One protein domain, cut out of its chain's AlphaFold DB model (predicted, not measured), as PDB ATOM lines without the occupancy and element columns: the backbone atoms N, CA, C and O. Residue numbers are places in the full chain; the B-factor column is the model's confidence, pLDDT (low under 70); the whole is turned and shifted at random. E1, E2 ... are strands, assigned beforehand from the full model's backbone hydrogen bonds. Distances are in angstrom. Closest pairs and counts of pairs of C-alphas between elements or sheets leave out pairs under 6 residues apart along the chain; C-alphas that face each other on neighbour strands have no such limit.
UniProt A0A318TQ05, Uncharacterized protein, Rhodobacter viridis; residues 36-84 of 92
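What this domain is: This is residues 36 to 84 of the 92 residues of an uncharacterized protein of Rhodobacter viridis (UniProt A0A318TQ05). Three antiparallel strands lie side by side in one small, twisted sheet, and a wide loop, residues 43 to 62, swings off to one side of it between the end of E1 and the beginning of E2. At the far end of E3 a short tail, residues 81 to 84, runs on past the sheet. The printed part has 49 residues with no named helix and three named strands, E1, E2 and E3 along the chain and in the same order across the sheet. The class is all strand, though under half of the residues, 22 of the 49, are in named elements. The whole is compact, with a radius of gyration of the C-alphas of 11.1 A, and flat, spanning 31 by 28 by 13 A.

Where its parts are: Find C-alpha 37 at (154.893, 137.329, 83.200); from there E1, residues 37 to 42, runs 14.2 A to C-alpha 42. Residues 43 to 62 follow with no named element, and their C-alphas lie 3 to 15 A from the mean of all C-alphas. Look next at C-alpha 63 at (161.270, 143.139, 93.109), where E2, residues 63 to 70, begins its 19.2 A. E3, residues 73 to 80, covers 20.5 A and ends at C-alpha 80 at (164.381, 139.150, 93.884); it bends by 53 degrees at residue 76.

How they stand to each other: Begin with E2, the inner strand, which has the edge strands E1 and E3 as its neighbours. E1 and E2 form a hairpin and are antiparallel, with 160 degrees between their directions. The C-alphas of Leu 40 and Phe 65 face each other at 4.5 A; look there for N 41 and O 64, within hydrogen-bond range at 2.9 A, and N 66 and O 39, also at 2.9 A. E2 and E3 form a second hairpin, antiparallel at 162 degrees. The C-alphas of Ala 64 and Leu 79 face each other at 4.6 A, N 65 and O 78 are within hydrogen-bond range at 2.9 A, and so are N 75 and O 67 at 2.8 A. Together E1, E2 and E3 make a meander, each strand the antiparallel neighbour of the one before. The sheet's C-alphas lie up to 4.6 A off its best plane.

The domain as a whole: The two C-alphas farthest apart are those of Asp 72 and Tyr 84, at 33.6 A. The link from E1 to E2 is long, with 20 residues, and the link from E2 to E3 is tight, with 2. The printed part, residues 36 to 84, has no cut. Its mean pLDDT is 90.7, and the one printed residue under 70 is Tyr 84, at (175.204, 145.560, 97.080) for its C-alpha.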
ATOM      1  N   ASP A  36     154.823 134.473  80.129       97.19
ATOM      2  CA  ASP A  36     153.924 134.144  81.236       97.19
ATOM      3  C   ASP A  36     154.000 135.196  82.357       97.19
ATOM      4  O   ASP A  36     153.327 135.066  83.373       97.19
ATOM      5  N   LEU A  37     154.828 136.244  82.221       97.88
ATOM      6  CA  LEU A  37     154.893 137.329  83.200       97.88
ATOM      7  C   LEU A  37     153.653 138.221  83.069       97.88
ATOM      8  O   LEU A  37     153.507 138.947  82.087       97.88
ATOM      9  N   VAL A  38     152.795 138.215  84.090       97.25
ATOM     10  CA  VAL A  38     151.515 138.946  84.077       97.25
ATOM     11  C   VAL A  38     151.510 140.171  84.983       97.25
ATOM     12  O   VAL A  38     150.742 141.104  84.753       97.25
ATOM     13  N   GLN A  39     152.372 140.203  86.001       96.94
ATOM     14  CA  GLN A  39     152.509 141.333  86.914       96.94
ATOM     15  C   GLN A  39     153.925 141.381  87.508       96.94
ATOM     16  O   GLN A  39     154.601 140.362  87.630       96.94
ATOM     17  N   LEU A  40     154.377 142.573  87.904       96.94
ATOM     18  CA  LEU A  40     155.567 142.740  88.734       96.94
ATOM     19  C   LEU A  40     155.386 143.881  89.739       96.94
ATOM     20  O   LEU A  40     154.588 144.793  89.515       96.94
ATOM     21  N   THR A  41     156.158 143.842  90.818       95.06
ATOM     22  CA  THR A  41     156.347 144.951  91.760       95.06
ATOM     23  C   THR A  41     157.820 145.348  91.796       95.06
ATOM     24  O   THR A  41     158.705 144.517  91.589       95.06
ATOM     25  N   VAL A  42     158.073 146.632  92.043       92.62
ATOM     26  CA  VAL A  42     159.402 147.171  92.350       92.62
ATOM     27  C   VAL A  42     159.321 147.666  93.784       92.62
ATOM     28  O   VAL A  42     158.460 148.498  94.066       92.62
ATOM     29  N   GLU A  43     160.183 147.133  94.646       89.12
ATOM     30  CA  GLU A  43     160.120 147.214  96.111       89.12
ATOM     31  C   GLU A  43     158.892 146.495  96.703       89.12
ATOM     32  O   GLU A  43     157.744 146.918  96.555       89.12
ATOM     33  N   GLY A  44     159.137 145.391  97.405       91.19
ATOM     34  CA  GLY A  44     158.117 144.588  98.070       91.19
ATOM     35  C   GLY A  44     157.310 143.687  97.131       91.19
ATOM     36  O   GLY A  44     157.707 143.379  96.005       91.19
ATOM     37  N   VAL A  45     156.154 143.242  97.624       94.12
ATOM     38  CA  VAL A  45     155.213 142.343  96.934       94.12
ATOM     39  C   VAL A  45     153.835 143.014  96.806       94.12
ATOM     40  O   VAL A  45     153.603 144.097  97.344       94.12
ATOM     41  N   ARG A  46     152.904 142.408  96.065       92.06
ATOM     42  CA  ARG A  46     151.531 142.911  95.901       92.06
ATOM     43  C   ARG A  46     150.822 142.980  97.258       92.06
ATOM     44  O   ARG A  46     150.879 142.033  98.030       92.06
ATOM     45  N   ALA A  47     150.083 144.065  97.501       87.62
ATOM     46  CA  ALA A  47     149.393 144.311  98.773       87.62
ATOM     47  C   ALA A  47     148.429 143.183  99.193       87.62
ATOM     48  O   ALA A  47     148.330 142.859 100.373       87.62
ATOM     49  N   ASP A  48     147.752 142.548  98.233       87.50
ATOM     50  CA  ASP A  48     146.860 141.414  98.517       87.50
ATOM     51  C   ASP A  48     147.616 140.204  99.096       87.50
ATOM     52  O   ASP A  48     147.033 139.412  99.832       87.50
ATOM     53  N   ASP A  49     148.916 140.084  98.813       85.88
ATOM     54  CA  ASP A  49     149.769 139.013  99.331       85.88
ATOM     55  C   ASP A  49     150.358 139.364 100.716       85.88
ATOM     56  O   ASP A  49     150.961 138.505 101.363       85.88
ATOM     57  N   THR A  50     150.179 140.604 101.196       85.75
ATOM     58  CA  THR A  50     150.678 141.078 102.502       85.75
ATOM     59  C   THR A  50     149.583 141.384 103.519       85.75
ATOM     60  O   THR A  50     149.914 141.708 104.655       85.75
ATOM     61  N   ALA A  51     148.301 141.265 103.155       82.12
ATOM     62  CA  ALA A  51     147.169 141.783 103.934       82.12
ATOM     63  C   ALA A  51     147.127 141.346 105.417       82.12
ATOM     64  O   ALA A  51     146.650 142.108 106.258       82.12
ATOM     65  N   ASP A  52     147.660 140.162 105.742       85.12
ATOM     66  CA  ASP A  52     147.695 139.596 107.099       85.12
ATOM     67  C   ASP A  52     149.126 139.428 107.662       85.12
ATOM     68  O   ASP A  52     149.346 138.694 108.629       85.12
ATOM     69  N   MET A  53     150.122 140.073 107.050       83.62
ATOM     70  CA  MET A  53     151.539 139.938 107.395       83.62
ATOM     71  C   MET A  53     152.151 141.285 107.786       83.62
ATOM     72  O   MET A  53     151.719 142.337 107.333       83.62
ATOM     73  N   GLU A  54     153.178 141.262 108.639       84.19
ATOM     74  CA  GLU A  54     153.945 142.473 108.939       84.19
ATOM     75  C   GLU A  54     154.746 142.904 107.702       84.19
ATOM     76  O   GLU A  54     155.486 142.094 107.139       84.19
ATOM     77  N   ASP A  55     154.653 144.183 107.325       76.44
ATOM     78  CA  ASP A  55     155.362 144.752 106.165       76.44
ATOM     79  C   ASP A  55     156.867 144.440 106.188       76.44
ATOM     80  O   ASP A  55     157.455 144.111 105.159       76.44
ATOM     81  N   SER A  56     157.474 144.418 107.382       82.81
ATOM     82  CA  SER A  56     158.907 144.161 107.568       82.81
ATOM     83  C   SER A  56     159.383 142.781 107.102       82.81
ATOM     84  O   SER A  56     160.583 142.557 106.958       82.81
ATOM     85  N   ILE A  57     158.469 141.831 106.877       85.38
ATOM     86  CA  ILE A  57     158.807 140.515 106.315       85.38
ATOM     87  C   ILE A  57     159.267 140.653 104.855       85.38
ATOM     88  O   ILE A  57     160.085 139.860 104.385       85.38
ATOM     89  N   TRP A  58     158.785 141.683 104.157       88.75
ATOM     90  CA  TRP A  58     159.012 141.902 102.732       88.75
ATOM     91  C   TRP A  58     160.063 142.974 102.434       88.75
ATOM     92  O   TRP A  58     160.422 143.145 101.275       88.75
ATOM     93  N   ASP A  59     160.633 143.617 103.462       84.81
ATOM     94  CA  ASP A  59     161.679 144.655 103.347       84.81
ATOM     95  C   ASP A  59     162.928 144.199 102.568       84.81
ATOM     96  O   ASP A  59     163.744 145.014 102.147       84.81
ATOM     97  N   GLY A  60     163.129 142.887 102.422       88.06
ATOM     98  CA  GLY A  60     164.237 142.314 101.657       88.06
ATOM     99  C   GLY A  60     163.937 142.057 100.181       88.06
ATOM    100  O   GLY A  60     164.826 141.559  99.494       88.06
ATOM    101  N   VAL A  61     162.712 142.305  99.715       92.38
ATOM    102  CA  VAL A  61     162.290 142.065  98.331       92.38
ATOM    103  C   VAL A  61     162.456 143.356  97.539       92.38
ATOM    104  O   VAL A  61     161.671 144.281  97.696       92.38
ATOM    105  N   ASP A  62     163.446 143.408  96.654       91.19
ATOM    106  CA  ASP A  62     163.664 144.563  95.775       91.19
ATOM    107  C   ASP A  62     162.743 144.516  94.539       91.19
ATOM    108  O   ASP A  62     162.413 145.542  93.946       91.19
ATOM    109  N   ALA A  63     162.301 143.322  94.130       94.50
ATOM    110  CA  ALA A  63     161.270 143.139  93.109       94.50
ATOM    111  C   ALA A  63     160.562 141.788  93.264       94.50
ATOM    112  O   ALA A  63     161.176 140.807  93.693       94.50
ATOM    113  N   ALA A  64     159.299 141.712  92.843       96.31
ATOM    114  CA  ALA A  64     158.580 140.448  92.708       96.31
ATOM    115  C   ALA A  64     157.997 140.298  91.302       96.31
ATOM    116  O   ALA A  64     157.446 141.246  90.744       96.31
ATOM    117  N   PHE A  65     158.109 139.098  90.737       97.56
ATOM    118  CA  PHE A  65     157.610 138.747  89.408       97.56
ATOM    119  C   PHE A  65     156.537 137.680  89.534       97.56
ATOM    120  O   PHE A  65     156.762 136.648  90.159       97.56
ATOM    121  N   TYR A  66     155.384 137.932  88.931       97.81
ATOM    122  CA  TYR A  66     154.202 137.091  89.021       97.81
ATOM    123  C   TYR A  66     153.948 136.441  87.671       97.81
ATOM    124  O   TYR A  66     153.674 137.139  86.689       97.81
ATOM    125  N   PHE A  67     154.023 135.116  87.636       98.00
ATOM    126  CA  PHE A  67     153.853 134.342  86.416       98.00
ATOM    127  C   PHE A  67     152.534 133.587  86.418       98.00
ATOM    128  O   PHE A  67     152.107 133.067  87.450       98.00
ATOM    129  N   GLY A  68     151.907 133.502  85.253       97.25
ATOM    130  CA  GLY A  68     150.690 132.741  85.041       97.25
ATOM    131  C   GLY A  68     150.018 133.079  83.720       97.25
ATOM    132  O   GLY A  68     150.503 133.885  82.930       97.25
ATOM    133  N   SER A  69     148.860 132.469  83.490       94.38
ATOM    134  CA  SER A  69     148.101 132.697  82.255       94.38
ATOM    135  C   SER A  69     147.441 134.087  82.205       94.38
ATOM    136  O   SER A  69     147.272 134.659  81.130       94.38
ATOM    137  N   TYR A  70     147.043 134.620  83.365       92.31
ATOM    138  CA  TYR A  70     146.342 135.898  83.523       92.31
ATOM    139  C   TYR A  70     146.663 136.517  84.892       92.31
ATOM    140  O   TYR A  70     147.085 135.818  85.811       92.31
ATOM    141  N   VAL A  71     146.405 137.817  85.060       90.31
ATOM    142  CA  VAL A  71     146.658 138.562  86.317       90.31
ATOM    143  C   VAL A  71     145.914 138.015  87.547       90.31
ATOM    144  O   VAL A  71     146.318 138.269  88.678       90.31
ATOM    145  N   ASP A  72     144.825 137.274  87.340       91.38
ATOM    146  CA  ASP A  72     144.022 136.625  88.382       91.38
ATOM    147  C   ASP A  72     144.414 135.156  88.627       91.38
ATOM    148  O   ASP A  72     143.958 134.548  89.594       91.38
ATOM    149  N   THR A  73     145.281 134.592  87.783       93.69
ATOM    150  CA  THR A  73     145.683 133.184  87.799       93.69
ATOM    151  C   THR A  73     147.203 133.097  87.892       93.69
ATOM    152  O   THR A  73     147.883 132.820  86.909       93.69
ATOM    153  N   ILE A  74     147.730 133.374  89.087       96.44
ATOM    154  CA  ILE A  74     149.166 133.301  89.372       96.44
ATOM    155  C   ILE A  74     149.557 131.856  89.690       96.44
ATOM    156  O   ILE A  74     148.993 131.228  90.585       96.44
ATOM    157  N   GLU A  75     150.542 131.345  88.964       97.19
ATOM    158  CA  GLU A  75     151.071 129.985  89.079       97.19
ATOM    159  C   GLU A  75     152.396 129.954  89.853       97.19
ATOM    160  O   GLU A  75     152.676 128.993  90.573       97.19
ATOM    161  N   SER A  76     153.203 131.014  89.745       96.94
ATOM    162  CA  SER A  76     154.438 131.161  90.513       96.94
ATOM    163  C   SER A  76     154.803 132.624  90.758       96.94
ATOM    164  O   SER A  76     154.357 133.534  90.056       96.94
ATOM    165  N   ILE A  77     155.615 132.840  91.796       96.81
ATOM    166  CA  ILE A  77     156.146 134.152  92.164       96.81
ATOM    167  C   ILE A  77     157.655 134.017  92.354       96.81
ATOM    168  O   ILE A  77     158.111 133.166  93.120       96.81
ATOM    169  N   GLU A  78     158.428 134.865  91.683       96.94
ATOM    170  CA  GLU A  78     159.863 135.010  91.922       96.94
ATOM    171  C   GLU A  78     160.124 136.273  92.740       96.94
ATOM    172  O   GLU A  78     159.758 137.373  92.330       96.94
ATOM    173  N   LEU A  79     160.779 136.113  93.891       95.56
ATOM    174  CA  LEU A  79     161.200 137.217  94.752       95.56
ATOM    175  C   LEU A  79     162.686 137.486  94.536       95.56
ATOM    176  O   LEU A  79     163.517 136.585  94.672       95.56
ATOM    177  N   VAL A  80     163.020 138.729  94.211       94.06
ATOM    178  CA  VAL A  80     164.381 139.150  93.884       94.06
ATOM    179  C   VAL A  80     164.919 140.036  94.992       94.06
ATOM    180  O   VAL A  80     164.275 141.000  95.398       94.06
ATOM    181  N   GLN A  81     166.127 139.705  95.446       90.31
ATOM    182  CA  GLN A  81     166.921 140.552  96.320       90.31
ATOM    183  C   GLN A  81     168.285 140.811  95.678       90.31
ATOM    184  O   GLN A  81     169.078 139.885  95.469       90.31
ATOM    185  N   PHE A  82     168.599 142.072  95.424       85.62
ATOM    186  CA  PHE A  82     169.918 142.510  95.027       85.62
ATOM    187  C   PHE A  82     170.838 142.605  96.239       85.62
ATOM    188  O   PHE A  82     170.494 143.078  97.324       85.62
ATOM    189  N   LYS A  83     172.076 142.155  96.056       76.81
ATOM    190  CA  LYS A  83     173.141 142.392  97.025       76.81
ATOM    191  C   LYS A  83     174.010 143.519  96.501       76.81
ATOM    192  O   LYS A  83     174.605 143.401  95.432       76.81
ATOM    193  N   TYR A  84     174.146 144.580  97.292       63.34
ATOM    194  CA  TYR A  84     175.204 145.560  97.080       63.34
ATOM    195  C   TYR A  84     176.557 144.870  97.270       63.34
ATOM    196  O   TYR A  84     176.997 144.640  98.397       63.34
TER     197      TYR A  84